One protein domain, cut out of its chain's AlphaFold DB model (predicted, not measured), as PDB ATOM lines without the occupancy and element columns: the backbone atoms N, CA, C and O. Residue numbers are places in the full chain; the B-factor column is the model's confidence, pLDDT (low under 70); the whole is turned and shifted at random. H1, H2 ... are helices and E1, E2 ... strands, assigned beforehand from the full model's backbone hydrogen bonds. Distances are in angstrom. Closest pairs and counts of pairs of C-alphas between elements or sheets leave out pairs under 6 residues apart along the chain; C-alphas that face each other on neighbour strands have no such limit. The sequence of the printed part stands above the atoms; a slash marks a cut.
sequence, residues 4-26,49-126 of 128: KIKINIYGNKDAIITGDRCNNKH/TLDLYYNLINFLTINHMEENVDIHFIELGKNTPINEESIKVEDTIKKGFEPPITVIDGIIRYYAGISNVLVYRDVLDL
ATOM      1  N   LYS A   4     -32.463   0.048  36.817       93.44
ATOM      2  CA  LYS A   4     -31.431   1.004  37.243       93.44
ATOM      3  C   LYS A   4     -30.190   0.244  37.734       93.44
ATOM      4  O   LYS A   4     -30.337  -0.794  38.379       93.44
ATOM      5  N   ILE A   5     -29.003   0.776  37.449       95.62
ATOM      6  CA  ILE A   5     -27.717   0.274  37.947       95.62
ATOM      7  C   ILE A   5     -27.680   0.492  39.455       95.62
ATOM      8  O   ILE A   5     -27.816   1.621  39.937       95.62
ATOM      9  N   LYS A   6     -27.503  -0.584  40.215       96.25
ATOM     10  CA  LYS A   6     -27.521  -0.532  41.674       96.25
ATOM     11  C   LYS A   6     -26.133  -0.207  42.209       96.25
ATOM     12  O   LYS A   6     -25.179  -0.938  41.950       96.25
ATOM     13  N   ILE A   7     -26.026   0.840  43.020       97.62
ATOM     14  CA  ILE A   7     -24.778   1.252  43.671       97.62
ATOM     15  C   ILE A   7     -24.965   1.159  45.182       97.62
ATOM     16  O   ILE A   7     -25.709   1.940  45.766       97.62
ATOM     17  N   ASN A   8     -24.269   0.235  45.837       97.69
ATOM     18  CA  ASN A   8     -24.302   0.110  47.293       97.69
ATOM     19  C   ASN A   8     -22.959   0.541  47.882       97.69
ATOM     20  O   ASN A   8     -21.901   0.031  47.506       97.69
ATOM     21  N   ILE A   9     -23.005   1.476  48.826       97.44
ATOM     22  CA  ILE A   9     -21.846   1.927  49.592       97.44
ATOM     23  C   ILE A   9     -21.935   1.322  50.987       97.44
ATOM     24  O   ILE A   9     -22.750   1.748  51.803       97.44
ATOM     25  N   TYR A  10     -21.083   0.342  51.269       97.25
ATOM     26  CA  TYR A  10     -20.983  -0.287  52.581       97.25
ATOM     27  C   TYR A  10     -19.945   0.437  53.422       97.25
ATOM     28  O   TYR A  10     -18.761   0.423  53.093       97.25
ATOM     29  N   GLY A  11     -20.348   1.049  54.526       95.31
ATOM     30  CA  GLY A  11     -19.418   1.790  55.370       95.31
ATOM     31  C   GLY A  11     -19.979   2.095  56.744       95.31
ATOM     32  O   GLY A  11     -21.106   1.736  57.064       95.31
ATOM     33  N   ASN A  12     -19.175   2.769  57.561       95.06
ATOM     34  CA  ASN A  12     -19.651   3.373  58.798       95.06
ATOM     35  C   ASN A  12     -19.814   4.878  58.566       95.06
ATOM     36  O   ASN A  12     -18.843   5.546  58.186       95.06
ATOM     37  N   LYS A  13     -21.033   5.400  58.730       93.31
ATOM     38  CA  LYS A  13     -21.388   6.781  58.354       93.31
ATOM     39  C   LYS A  13     -20.516   7.843  59.030       93.31
ATOM     40  O   LYS A  13     -20.190   8.851  58.399       93.31
ATOM     41  N   ASP A  14     -20.115   7.592  60.277       92.38
ATOM     42  CA  ASP A  14     -19.377   8.534  61.122       92.38
ATOM     43  C   ASP A  14     -17.860   8.295  61.080       92.38
ATOM     44  O   ASP A  14     -17.096   9.071  61.658       92.38
ATOM     45  N   ALA A  15     -17.402   7.250  60.379       91.25
ATOM     46  CA  ALA A  15     -15.978   7.017  60.190       91.25
ATOM     47  C   ALA A  15     -15.341   8.177  59.417       91.25
ATOM     48  O   ALA A  15     -15.870   8.657  58.410       91.25
ATOM     49  N   ILE A  16     -14.188   8.624  59.911       88.81
ATOM     50  CA  ILE A  16     -13.393   9.671  59.281       88.81
ATOM     51  C   ILE A  16     -12.434   9.016  58.303       88.81
ATOM     52  O   ILE A  16     -11.529   8.286  58.703       88.81
ATOM     53  N   ILE A  17     -12.609   9.325  57.023       83.00
ATOM     54  CA  ILE A  17     -11.644   8.968  55.995       83.00
ATOM     55  C   ILE A  17     -10.609  10.080  55.950       83.00
ATOM     56  O   ILE A  17     -10.933  11.256  55.750       83.00
ATOM     57  N   THR A  18      -9.357   9.695  56.169       74.25
ATOM     58  CA  THR A  18      -8.219  10.595  56.023       74.25
ATOM     59  C   THR A  18      -7.612  10.389  54.650       74.25
ATOM     60  O   THR A  18      -7.090   9.328  54.326       74.25
ATOM     61  N   GLY A  19      -7.727  11.418  53.818       60.72
ATOM     62  CA  GLY A  19      -7.057  11.473  52.531       60.72
ATOM     63  C   GLY A  19      -5.911  12.463  52.613       60.72
ATOM     64  O   GLY A  19      -6.117  13.643  52.926       60.72
ATOM     65  N   ASP A  20      -4.708  12.010  52.289       49.81
ATOM     66  CA  ASP A  20      -3.654  12.943  51.944       49.81
ATOM     67  C   ASP A  20      -3.991  13.567  50.588       49.81
ATOM     68  O   ASP A  20      -4.212  12.862  49.601       49.81
ATOM     69  N   ARG A  21      -4.010  14.904  50.517       46.78
ATOM     70  CA  ARG A  21      -3.912  15.619  49.237       46.78
ATOM     71  C   ARG A  21      -2.550  15.278  48.637       46.78
ATOM     72  O   ARG A  21      -1.593  16.009  48.842       46.78
ATOM     73  N   CYS A  22      -2.457  14.152  47.939       43.53
ATOM     74  CA  CYS A  22      -1.263  13.739  47.212       43.53
ATOM     75  C   CYS A  22       0.026  13.784  48.063       43.53
ATOM     76  O   CYS A  22       0.995  14.429  47.664       43.53
ATOM     77  N   ASN A  23       0.092  13.098  49.207       38.44
ATOM     78  CA  ASN A  23       1.387  12.878  49.860       38.44
ATOM     79  C   ASN A  23       2.098  11.710  49.178       38.44
ATOM     80  O   ASN A  23       2.080  10.566  49.629       38.44
ATOM     81  N   ASN A  24       2.767  12.010  48.069       37.09
ATOM     82  CA  ASN A  24       3.772  11.115  47.519       37.09
ATOM     83  C   ASN A  24       4.960  11.040  48.482       37.09
ATOM     84  O   ASN A  24       5.933  11.772  48.325       37.09
ATOM     85  N   LYS A  25       4.911  10.141  49.469       37.75
ATOM     86  CA  LYS A  25       6.145   9.645  50.095       37.75
ATOM     87  C   LYS A  25       6.748   8.462  49.333       37.75
ATOM     88  O   LYS A  25       7.942   8.240  49.463       37.75
ATOM     89  N   HIS A  26       5.971   7.757  48.501       41.03
ATOM     90  CA  HIS A  26       6.438   6.547  47.806       41.03
ATOM     91  C   HIS A  26       5.845   6.302  46.406       41.03
ATOM     92  O   HIS A  26       5.777   5.161  45.964       41.03
ATOM     93  N   THR A  49     -17.366   9.449  55.979       92.44
ATOM     94  CA  THR A  49     -17.859   8.540  54.935       92.44
ATOM     95  C   THR A  49     -19.201   9.005  54.367       92.44
ATOM     96  O   THR A  49     -19.397   9.005  53.153       92.44
ATOM     97  N   LEU A  50     -20.110   9.462  55.234       94.25
ATOM     98  CA  LEU A  50     -21.424   9.946  54.821       94.25
ATOM     99  C   LEU A  50     -21.358  11.215  53.951       94.25
ATOM    100  O   LEU A  50     -22.134  11.353  53.009       94.25
ATOM    101  N   ASP A  51     -20.418  12.123  54.221       93.56
ATOM    102  CA  ASP A  51     -20.255  13.335  53.410       93.56
ATOM    103  C   ASP A  51     -19.743  12.971  52.001       93.56
ATOM    104  O   ASP A  51     -20.192  13.537  51.005       93.56
ATOM    105  N   LEU A  52     -18.855  11.974  51.891       93.00
ATOM    106  CA  LEU A  52     -18.401  11.443  50.599       93.00
ATOM    107  C   LEU A  52     -19.527  10.746  49.824       93.00
ATOM    108  O   LEU A  52     -19.614  10.899  48.609       93.00
ATOM    109  N   TYR A  53     -20.414  10.036  50.519       96.44
ATOM    110  CA  TYR A  53     -21.609   9.441  49.923       96.44
ATOM    111  C   TYR A  53     -22.543  10.506  49.325       96.44
ATOM    112  O   TYR A  53     -22.931  10.401  48.162       96.44
ATOM    113  N   TYR A  54     -22.851  11.574  50.069       96.88
ATOM    114  CA  TYR A  54     -23.667  12.672  49.535       96.88
ATOM    115  C   TYR A  54     -22.977  13.419  48.392       96.88
ATOM    116  O   TYR A  54     -23.640  13.834  47.441       96.88
ATOM    117  N   ASN A  55     -21.648  13.550  48.437       95.06
ATOM    118  CA  ASN A  55     -20.887  14.097  47.317       95.06
ATOM    119  C   ASN A  55     -21.025  13.236  46.058       95.06
ATOM    120  O   ASN A  55     -21.097  13.799  44.967       95.06
ATOM    121  N   LEU A  56     -21.066  11.907  46.188       96.25
ATOM    122  CA  LEU A  56     -21.307  11.003  45.063       96.25
ATOM    123  C   LEU A  56     -22.726  11.172  44.509       96.25
ATOM    124  O   LEU A  56     -22.866  11.338  43.300       96.25
ATOM    125  N   ILE A  57     -23.754  11.209  45.366       97.38
ATOM    126  CA  ILE A  57     -25.142  11.468  44.935       97.38
ATOM    127  C   ILE A  57     -25.215  12.771  44.138       97.38
ATOM    128  O   ILE A  57     -25.641  12.767  42.987       97.38
ATOM    129  N   ASN A  58     -24.738  13.874  44.723       97.00
ATOM    130  CA  ASN A  58     -24.774  15.186  44.080       97.00
ATOM    131  C   ASN A  58     -24.023  15.184  42.745       97.00
ATOM    132  O   ASN A  58     -24.475  15.790  41.777       97.00
ATOM    133  N   PHE A  59     -22.882  14.496  42.684       95.88
ATOM    134  CA  PHE A  59     -22.110  14.372  41.456       95.88
ATOM    135  C   PHE A  59     -22.889  13.626  40.367       95.88
ATOM    136  O   PHE A  59     -22.938  14.099  39.236       95.88
ATOM    137  N   LEU A  60     -23.526  12.498  40.690       95.12
ATOM    138  CA  LEU A  60     -24.325  11.729  39.732       95.12
ATOM    139  C   LEU A  60     -25.559  12.515  39.257       95.12
ATOM    140  O   LEU A  60     -25.833  12.538  38.060       95.12
ATOM    141  N   THR A  61     -26.241  13.228  40.157       94.56
ATOM    142  CA  THR A  61     -27.370  14.120  39.834       94.56
ATOM    143  C   THR A  61     -26.968  15.239  38.870       94.56
ATOM    144  O   THR A  61     -27.600  15.419  37.834       94.56
ATOM    145  N   ILE A  62     -25.880  15.968  39.151       95.75
ATOM    146  CA  ILE A  62     -25.416  17.070  38.282       95.75
ATOM    147  C   ILE A  62     -24.978  16.557  36.899       95.75
ATOM    148  O   ILE A  62     -25.058  17.294  35.921       95.75
ATOM    149  N   ASN A  63     -24.552  15.295  36.804       94.31
ATOM    150  CA  ASN A  63     -24.222  14.634  35.541       94.31
ATOM    151  C   ASN A  63     -25.404  13.843  34.936       94.31
ATOM    152  O   ASN A  63     -25.181  13.003  34.068       94.31
ATOM    153  N   HIS A  64     -26.642  14.110  35.370       94.06
ATOM    154  CA  HIS A  64     -27.884  13.550  34.815       94.06
ATOM    155  C   HIS A  64     -28.014  12.015  34.883       94.06
ATOM    156  O   HIS A  64     -28.646  11.412  34.023       94.06
ATOM    157  N   MET A  65     -27.449  11.377  35.914       93.25
ATOM    158  CA  MET A  65     -27.472   9.912  36.079       93.25
ATOM    159  C   MET A  65     -28.607   9.389  36.973       93.25
ATOM    160  O   MET A  65     -28.742   8.182  37.151       93.25
ATOM    161  N   GLU A  66     -29.434  10.263  37.546       90.69
ATOM    162  CA  GLU A  66     -30.490   9.923  38.520       90.69
ATOM    163  C   GLU A  66     -31.543   8.921  38.020       90.69
ATOM    164  O   GLU A  66     -32.092   8.129  38.795       90.69
ATOM    165  N   GLU A  67     -31.804   8.899  36.714       92.00
ATOM    166  CA  GLU A  67     -32.717   7.922  36.119       92.00
ATOM    167  C   GLU A  67     -32.050   6.591  35.778       92.00
ATOM    168  O   GLU A  67     -32.738   5.585  35.603       92.00
ATOM    169  N   ASN A  68     -30.719   6.556  35.751       93.81
ATOM    170  CA  ASN A  68     -29.940   5.369  35.425       93.81
ATOM    171  C   ASN A  68     -29.466   4.609  36.662       93.81
ATOM    172  O   ASN A  68     -29.225   3.410  36.557       93.81
ATOM    173  N   VAL A  69     -29.340   5.272  37.815       95.56
ATOM    174  CA  VAL A  69     -28.744   4.685  39.025       95.56
ATOM    175  C   VAL A  69     -29.722   4.618  40.192       95.56
ATOM    176  O   VAL A  69     -30.574   5.487  40.372       95.56
ATOM    177  N   ASP A  70     -29.564   3.589  41.014       96.19
ATOM    178  CA  ASP A  70     -30.211   3.447  42.314       96.19
ATOM    179  C   ASP A  70     -29.127   3.272  43.383       96.19
ATOM    180  O   ASP A  70     -28.456   2.239  43.443       96.19
ATOM    181  N   ILE A  71     -28.892   4.322  44.173       96.75
ATOM    182  CA  ILE A  71     -27.753   4.422  45.089       96.75
ATOM    183  C   ILE A  71     -28.194   4.330  46.553       96.75
ATOM    184  O   ILE A  71     -29.071   5.069  46.997       96.75
ATOM    185  N   HIS A  72     -27.534   3.457  47.318       96.81
ATOM    186  CA  HIS A  72     -27.846   3.190  48.721       96.81
ATOM    187  C   HIS A  72     -26.604   3.240  49.601       96.81
ATOM    188  O   HIS A  72     -25.545   2.713  49.252       96.81
ATOM    189  N   PHE A  73     -26.756   3.808  50.795       96.62
ATOM    190  CA  PHE A  73     -25.776   3.673  51.867       96.62
ATOM    191  C   PHE A  73     -26.181   2.537  52.805       96.62
ATOM    192  O   PHE A  73     -27.297   2.520  53.325       96.62
ATOM    193  N   ILE A  74     -25.264   1.607  53.053       96.31
ATOM    194  CA  ILE A  74     -25.476   0.453  53.924       96.31
ATOM    195  C   ILE A  74     -24.504   0.548  55.098       96.31
ATOM    196  O   ILE A  74     -23.293   0.385  54.949       96.31
ATOM    197  N   GLU A  75     -25.053   0.796  56.288       94.81
ATOM    198  CA  GLU A  75     -24.271   0.849  57.521       94.81
ATOM    199  C   GLU A  75     -23.738  -0.550  57.873       94.81
ATOM    200  O   GLU A  75     -24.500  -1.518  58.006       94.81
ATOM    201  N   LEU A  76     -22.421  -0.652  58.040       93.81
ATOM    202  CA  LEU A  76     -21.760  -1.869  58.501       93.81
ATOM    203  C   LEU A  76     -22.015  -2.085  59.998       93.81
ATOM    204  O   LEU A  76     -21.769  -1.206  60.822       93.81
ATOM    205  N   GLY A  77     -22.475  -3.279  60.367       88.19
ATOM    206  CA  GLY A  77     -22.701  -3.663  61.756       88.19
ATOM    207  C   GLY A  77     -23.864  -4.636  61.905       88.19
ATOM    208  O   GLY A  77     -24.180  -5.408  61.008       88.19
ATOM    209  N   LYS A  78     -24.543  -4.593  63.056       75.00
ATOM    210  CA  LYS A  78     -25.609  -5.557  63.396       75.00
ATOM    211  C   LYS A  78     -26.830  -5.517  62.468       75.00
ATOM    212  O   LYS A  78     -27.591  -6.475  62.452       75.00
ATOM    213  N   ASN A  79     -27.014  -4.423  61.731       81.25
ATOM    214  CA  ASN A  79     -28.171  -4.203  60.863       81.25
ATOM    215  C   ASN A  79     -27.833  -4.342  59.374       81.25
ATOM    216  O   ASN A  79     -28.665  -4.005  58.531       81.25
ATOM    217  N   THR A  80     -26.625  -4.795  59.030       85.69
ATOM    218  CA  THR A  80     -26.270  -5.033  57.631       85.69
ATOM    219  C   THR A  80     -27.169  -6.145  57.073       85.69
ATOM    220  O   THR A  80     -27.297  -7.195  57.708       85.69
ATOM    221  N   PRO A  81     -27.833  -5.942  55.917       84.38
ATOM    222  CA  PRO A  81     -28.661  -6.976  55.302       84.38
ATOM    223  C   PRO A  81     -27.852  -8.253  55.089       84.38
ATOM    224  O   PRO A  81     -26.712  -8.173  54.645       84.38
ATOM    225  N   ILE A  82     -28.428  -9.424  55.356       88.56
ATOM    226  CA  ILE A  82     -27.754 -10.710  55.133       88.56
ATOM    227  C   ILE A  82     -28.144 -11.209  53.741       88.56
ATOM    228  O   ILE A  82     -29.247 -11.716  53.540       88.56
ATOM    229  N   ASN A  83     -27.258 -11.018  52.766       92.38
ATOM    230  CA  ASN A  83     -27.419 -11.479  51.393       92.38
ATOM    231  C   ASN A  83     -26.048 -11.830  50.785       92.38
ATOM    232  O   ASN A  83     -25.009 -11.629  51.409       92.38
ATOM    233  N   GLU A  84     -26.033 -12.390  49.576       93.69
ATOM    234  CA  GLU A  84     -24.784 -12.822  48.931       93.69
ATOM    235  C   GLU A  84     -23.782 -11.666  48.756       93.69
ATOM    236  O   GLU A  84     -22.577 -11.848  48.928       93.69
ATOM    237  N   GLU A  85     -24.280 -10.466  48.450       95.38
ATOM    238  CA  GLU A  85     -23.461  -9.267  48.278       95.38
ATOM    239  C   GLU A  85     -22.795  -8.846  49.595       95.38
ATOM    240  O   GLU A  85     -21.581  -8.644  49.635       95.38
ATOM    241  N   SER A  86     -23.550  -8.788  50.695       94.62
ATOM    242  CA  SER A  86     -23.010  -8.411  52.000       94.62
ATOM    243  C   SER A  86     -22.027  -9.441  52.548       94.62
ATOM    244  O   SER A  86     -21.016  -9.046  53.120       94.62
ATOM    245  N   ILE A  87     -22.238 -10.737  52.290       94.88
ATOM    246  CA  ILE A  87     -21.271 -11.794  52.631       94.88
ATOM    247  C   ILE A  87     -19.945 -11.563  51.891       94.88
ATOM    248  O   ILE A  87     -18.879 -11.592  52.507       94.88
ATOM    249  N   LYS A  88     -19.990 -11.262  50.584       95.62
ATOM    250  CA  LYS A  88     -18.784 -10.942  49.796       95.62
ATOM    251  C   LYS A  88     -18.073  -9.692  50.319       95.62
ATOM    252  O   LYS A  88     -16.839  -9.657  50.350       95.62
ATOM    253  N   VAL A  89     -18.830  -8.673  50.727       96.75
ATOM    254  CA  VAL A  89     -18.283  -7.448  51.325       96.75
ATOM    255  C   VAL A  89     -17.614  -7.749  52.665       96.75
ATOM    256  O   VAL A  89     -16.466  -7.355  52.867       96.75
ATOM    257  N   GLU A  90     -18.265  -8.498  53.554       94.94
ATOM    258  CA  GLU A  90     -17.684  -8.904  54.838       94.94
ATOM    259  C   GLU A  90     -16.396  -9.709  54.658       94.94
ATOM    260  O   GLU A  90     -15.406  -9.453  55.342       94.94
ATOM    261  N   ASP A  91     -16.374 -10.657  53.724       95.38
ATOM    262  CA  ASP A  91     -15.178 -11.453  53.442       95.38
ATOM    263  C   ASP A  91     -14.047 -10.608  52.848       95.38
ATOM    264  O   ASP A  91     -12.872 -10.867  53.110       95.38
ATOM    265  N   THR A  92     -14.383  -9.566  52.090       95.12
ATOM    266  CA  THR A  92     -13.415  -8.577  51.597       95.12
ATOM    267  C   THR A  92     -12.829  -7.773  52.758       95.12
ATOM    268  O   THR A  92     -11.610  -7.639  52.858       95.12
ATOM    269  N   ILE A  93     -13.653  -7.344  53.713       94.94
ATOM    270  CA  ILE A  93     -13.178  -6.652  54.920       94.94
ATOM    271  C   ILE A  93     -12.291  -7.572  55.774       94.94
ATOM    272  O   ILE A  93     -11.216  -7.163  56.208       94.94
ATOM    273  N   LYS A  94     -12.665  -8.848  55.954       94.75
ATOM    274  CA  LYS A  94     -11.847  -9.846  56.677       94.75
ATOM    275  C   LYS A  94     -10.480 -10.084  56.028       94.75
ATOM    276  O   LYS A  94      -9.534 -10.437  56.725       94.75
ATOM    277  N   LYS A  95     -10.361  -9.886  54.710       95.31
ATOM    278  CA  LYS A  95      -9.085  -9.952  53.974       95.31
ATOM    279  C   LYS A  95      -8.201  -8.713  54.170       95.31
ATOM    280  O   LYS A  95      -7.079  -8.709  53.677       95.31
ATOM    281  N   GLY A  96      -8.678  -7.696  54.890       92.62
ATOM    282  CA  GLY A  96      -7.922  -6.490  55.226       92.62
ATOM    283  C   GLY A  96      -8.220  -5.279  54.341       92.62
ATOM    284  O   GLY A  96      -7.521  -4.278  54.450       92.62
ATOM    285  N   PHE A  97      -9.233  -5.342  53.473       92.00
ATOM    286  CA  PHE A  97      -9.660  -4.177  52.700       92.00
ATOM    287  C   PHE A  97     -10.519  -3.248  53.563       92.00
ATOM    288  O   PHE A  97     -11.502  -3.674  54.170       92.00
ATOM    289  N   GLU A  98     -10.149  -1.972  53.614       91.81
ATOM    290  CA  GLU A  98     -10.808  -1.003  54.489       91.81
ATOM    291  C   GLU A  98     -12.128  -0.487  53.889       91.81
ATOM    292  O   GLU A  98     -12.197  -0.216  52.688       91.81
ATOM    293  N   PRO A  99     -13.188  -0.311  54.696       93.31
ATOM    294  CA  PRO A  99     -14.387   0.397  54.266       93.31
ATOM    295  C   PRO A  99     -14.122   1.912  54.098       93.31
ATOM    296  O   PRO A  99     -13.180   2.441  54.686       93.31
ATOM    297  N   PRO A 100     -14.971   2.645  53.354       95.69
ATOM    298  CA  PRO A 100     -16.171   2.180  52.674       95.69
ATOM    299  C   PRO A 100     -15.851   1.321  51.450       95.69
ATOM    300  O   PRO A 100     -14.876   1.566  50.745       95.69
ATOM    301  N   ILE A 101     -16.703   0.328  51.202       96.81
ATOM    302  CA  ILE A 101     -16.651  -0.568  50.048       96.81
ATOM    303  C   ILE A 101     -17.757  -0.157  49.077       96.81
ATOM    304  O   ILE A 101     -18.930  -0.109  49.447       96.81
ATOM    305  N   THR A 102     -17.385   0.136  47.835       97.75
ATOM    306  CA  THR A 102     -18.326   0.460  46.760       97.75
ATOM    307  C   THR A 102     -18.621  -0.785  45.938       97.75
ATOM    308  O   THR A 102     -17.701  -1.415  45.405       97.75
ATOM    309  N   VAL A 103     -19.904  -1.106  45.806       97.69
ATOM    310  CA  VAL A 103     -20.422  -2.216  45.009       97.69
ATOM    311  C   VAL A 103     -21.310  -1.657  43.902       97.69
ATOM    312  O   VAL A 103     -22.196  -0.856  44.185       97.69
ATOM    313  N   ILE A 104     -21.079  -2.076  42.659       97.06
ATOM    314  CA  ILE A 104     -21.873  -1.687  41.484       97.06
ATOM    315  C   ILE A 104     -22.430  -2.967  40.856       97.06
ATOM    316  O   ILE A 104     -21.652  -3.858  40.515       97.06
ATOM    317  N   ASP A 105     -23.757  -3.083  40.774       94.00
ATOM    318  CA  ASP A 105     -24.494  -4.271  40.308       94.00
ATOM    319  C   ASP A 105     -24.001  -5.589  40.936       94.00
ATOM    320  O   ASP A 105     -23.785  -6.603  40.273       94.00
ATOM    321  N   GLY A 106     -23.789  -5.577  42.256       93.75
ATOM    322  CA  GLY A 106     -23.331  -6.744  43.018       93.75
ATOM    323  C   GLY A 106     -21.835  -7.059  42.893       93.75
ATOM    324  O   GLY A 106     -21.357  -8.018  43.508       93.75
ATOM    325  N   ILE A 107     -21.076  -6.259  42.139       95.44
ATOM    326  CA  ILE A 107     -19.627  -6.412  41.955       95.44
ATOM    327  C   ILE A 107     -18.887  -5.388  42.821       95.44
ATOM    328  O   ILE A 107     -19.094  -4.184  42.691       95.44
ATOM    329  N   ILE A 108     -17.989  -5.856  43.691       96.50
ATOM    330  CA  ILE A 108     -17.111  -4.988  44.495       96.50
ATOM    331  C   ILE A 108     -16.105  -4.295  43.566       96.50
ATOM    332  O   ILE A 108     -15.349  -4.971  42.867       96.50
ATOM    333  N   ARG A 109     -16.081  -2.956  43.568       95.94
ATOM    334  CA  ARG A 109     -15.228  -2.138  42.684       95.94
ATOM    335  C   ARG A 109     -14.139  -1.378  43.431       95.94
ATOM    336  O   ARG A 109     -12.982  -1.412  43.023       95.94
ATOM    337  N   TYR A 110     -14.502  -0.713  44.529       94.62
ATOM    338  CA  TYR A 110     -13.612   0.204  45.250       94.62
ATOM    339  C   TYR A 110     -13.670  -0.024  46.760       94.62
ATOM    340  O   TYR A 110     -14.677  -0.500  47.284       94.62
ATOM    341  N   TYR A 111     -12.594   0.339  47.449       93.56
ATOM    342  CA  TYR A 111     -12.438   0.258  48.901       93.56
ATOM    343  C   TYR A 111     -11.636   1.461  49.422       93.56
ATOM    344  O   TYR A 111     -11.017   2.180  48.635       93.56
ATOM    345  N   ALA A 112     -11.648   1.677  50.739       88.94
ATOM    346  CA  ALA A 112     -10.956   2.747  51.469       88.94
ATOM    347  C   ALA A 112     -11.354   4.187  51.073       88.94
ATOM    348  O   ALA A 112     -10.672   5.154  51.412       88.94
ATOM    349  N   GLY A 113     -12.465   4.358  50.357       90.19
ATOM    350  CA  GLY A 113     -12.931   5.665  49.909       90.19
ATOM    351  C   GLY A 113     -14.055   5.573  48.885       90.19
ATOM    352  O   GLY A 113     -14.442   4.493  48.445       90.19
ATOM    353  N   ILE A 114     -14.581   6.736  48.502       91.94
ATOM    354  CA  ILE A 114     -15.623   6.869  47.481       91.94
ATOM    355  C   ILE A 114     -15.102   7.853  46.436       91.94
ATOM    356  O   ILE A 114     -14.857   9.019  46.742       91.94
ATOM    357  N   SER A 115     -14.890   7.372  45.211       91.88
ATOM    358  CA  SER A 115     -14.390   8.190  44.104       91.88
ATOM    359  C   SER A 115     -15.507   8.491  43.116       91.88
ATOM    360  O   SER A 115     -15.907   7.624  42.342       91.88
ATOM    361  N   ASN A 116     -15.970   9.741  43.109       92.62
ATOM    362  CA  ASN A 116     -17.036  10.199  42.214       92.62
ATOM    363  C   ASN A 116     -16.736   9.903  40.741       92.62
ATOM    364  O   ASN A 116     -17.593   9.402  40.022       92.62
ATOM    365  N   VAL A 117     -15.503  10.179  40.306       92.81
ATOM    366  CA  VAL A 117     -15.086  10.018  38.906       92.81
ATOM    367  C   VAL A 117     -15.033   8.546  38.504       92.81
ATOM    368  O   VAL A 117     -15.467   8.202  37.410       92.81
ATOM    369  N   LEU A 118     -14.515   7.677  39.378       94.00
ATOM    370  CA  LEU A 118     -14.401   6.249  39.071       94.00
ATOM    371  C   LEU A 118     -15.774   5.572  39.045       94.00
ATOM    372  O   LEU A 118     -16.062   4.830  38.114       94.00
ATOM    373  N   VAL A 119     -16.642   5.890  40.010       95.44
ATOM    374  CA  VAL A 119     -18.018   5.372  40.023       95.44
ATOM    375  C   VAL A 119     -18.793   5.852  38.800       95.44
ATOM    376  O   VAL A 119     -19.441   5.048  38.143       95.44
ATOM    377  N   TYR A 120     -18.698   7.137  38.454       95.25
ATOM    378  CA  TYR A 120     -19.359   7.681  37.268       95.25
ATOM    379  C   TYR A 120     -18.903   7.003  35.974       95.25
ATOM    380  O   TYR A 120     -19.732   6.677  35.129       95.25
ATOM    381  N   ARG A 121     -17.597   6.757  35.833       94.56
ATOM    382  CA  ARG A 121     -17.052   6.043  34.677       94.56
ATOM    383  C   ARG A 121     -17.599   4.618  34.582       94.56
ATOM    384  O   ARG A 121     -18.059   4.239  33.516       94.56
ATOM    385  N   ASP A 122     -17.589   3.865  35.680       94.38
ATOM    386  CA  ASP A 122     -18.135   2.502  35.683       94.38
ATOM    387  C   ASP A 122     -19.633   2.487  35.351       94.38
ATOM    388  O   ASP A 122     -20.104   1.569  34.692       94.38
ATOM    389  N   VAL A 123     -20.390   3.494  35.799       93.56
ATOM    390  CA  VAL A 123     -21.811   3.640  35.453       93.56
ATOM    391  C   VAL A 123     -21.988   3.902  33.958       93.56
ATOM    392  O   VAL A 123     -22.840   3.269  33.345       93.56
ATOM    393  N   LEU A 124     -21.193   4.796  33.362       93.38
ATOM    394  CA  LEU A 124     -21.234   5.052  31.918       93.38
ATOM    395  C   LEU A 124     -20.943   3.787  31.105       93.38
ATOM    396  O   LEU A 124     -21.723   3.452  30.219       93.38
ATOM    397  N   ASP A 125     -19.889   3.054  31.474       92.19
ATOM    398  CA  ASP A 125     -19.476   1.813  30.806       92.19
ATOM    399  C   ASP A 125     -20.556   0.705  30.879       92.19
ATOM    400  O   ASP A 125     -20.486  -0.270  30.135       92.19
ATOM    401  N   LEU A 126     -21.532   0.815  31.790       90.94
ATOM    402  CA  LEU A 126     -22.656  -0.123  31.938       90.94
ATOM    403  C   LEU A 126     -23.941   0.334  31.226       90.94
ATOM    404  O   LEU A 126     -24.863  -0.469  31.067       90.94
TER     405      LEU A 126
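AT A GLANCE: This is residues 4 to 26 and 49 to 126 of the 128 residues of an uncharacterized protein of Clostridium ljungdahlii (strain ATCC 55383 / DSM 13528 / PETC) (UniProt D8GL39). A twisted four-stranded sheet lies between helices in three layers: H1 and H3 cover one face, H2 the other. Residues 20 to 26, beyond E2, stick out as a free arm. The printed part has 101 residues with three named helices and five named strands, in the order E1 E2 H1 E3 H2 E4 E5 H3; the sheet, E3 E1 E4 E5, is mixed, and so is the class, helices and strands. The whole is compact, radius of gyration of the C-alphas 13.6 A, spanning 39 by 35 by 24 A.

HOW THE PARTS SIT: Start at E1, residues 5 to 11, parallel to E3, residues 69 to 75 (N 7 to O 70, 2.8 A), and antiparallel to E4, residues 101 to 104 (N 8 to O 103, 2.9 A). E4 forms a hairpin with E5, residues 107 to 110; N 104 and O 107 are 2.9 A apart. E2, residues 16 to 19, pairs with no named strand. H1, residues 49 to 62, lies over E3 and E1, height over the sheet 9.9 A. On the opposite face H2, residues 84 to 94, lies over E4, height 9.1 A. H3, residues 116 to 126, on the same face as H1, lies over E4, height 8.8 A. With residues 55 to 60 alone H1 touches H3, at a steep tilt of 53 degrees, the same way; the closest C-alphas, of Leu 56 and Asn 116, are 5.2 A apart. In H1, H2 and H3 every O i to N i+4 pair is within hydrogen-bond range.

IN THESE COORDINATES: Find C-alpha 5 at (-27.717, 0.274, 37.947); E1 runs 19.4 A, as does E3. From C-alpha 49 at (-17.859, 8.540, 54.935) H1 runs 20.2 A. H2 spans 15.4 A; H3, 15.6 A, ends at C-alpha 126, (-22.656, -0.123, 31.938).

THE WHOLE: The C-alphas farthest apart, of Lys 25 and Glu 67, stand at 41.3 A. Residues 27 to 48 are not printed; C-alphas 26 and 49 are 25.4 A apart across this cut. Of the links printed whole, none is long. Residues 19 to 26 have pLDDT under 70.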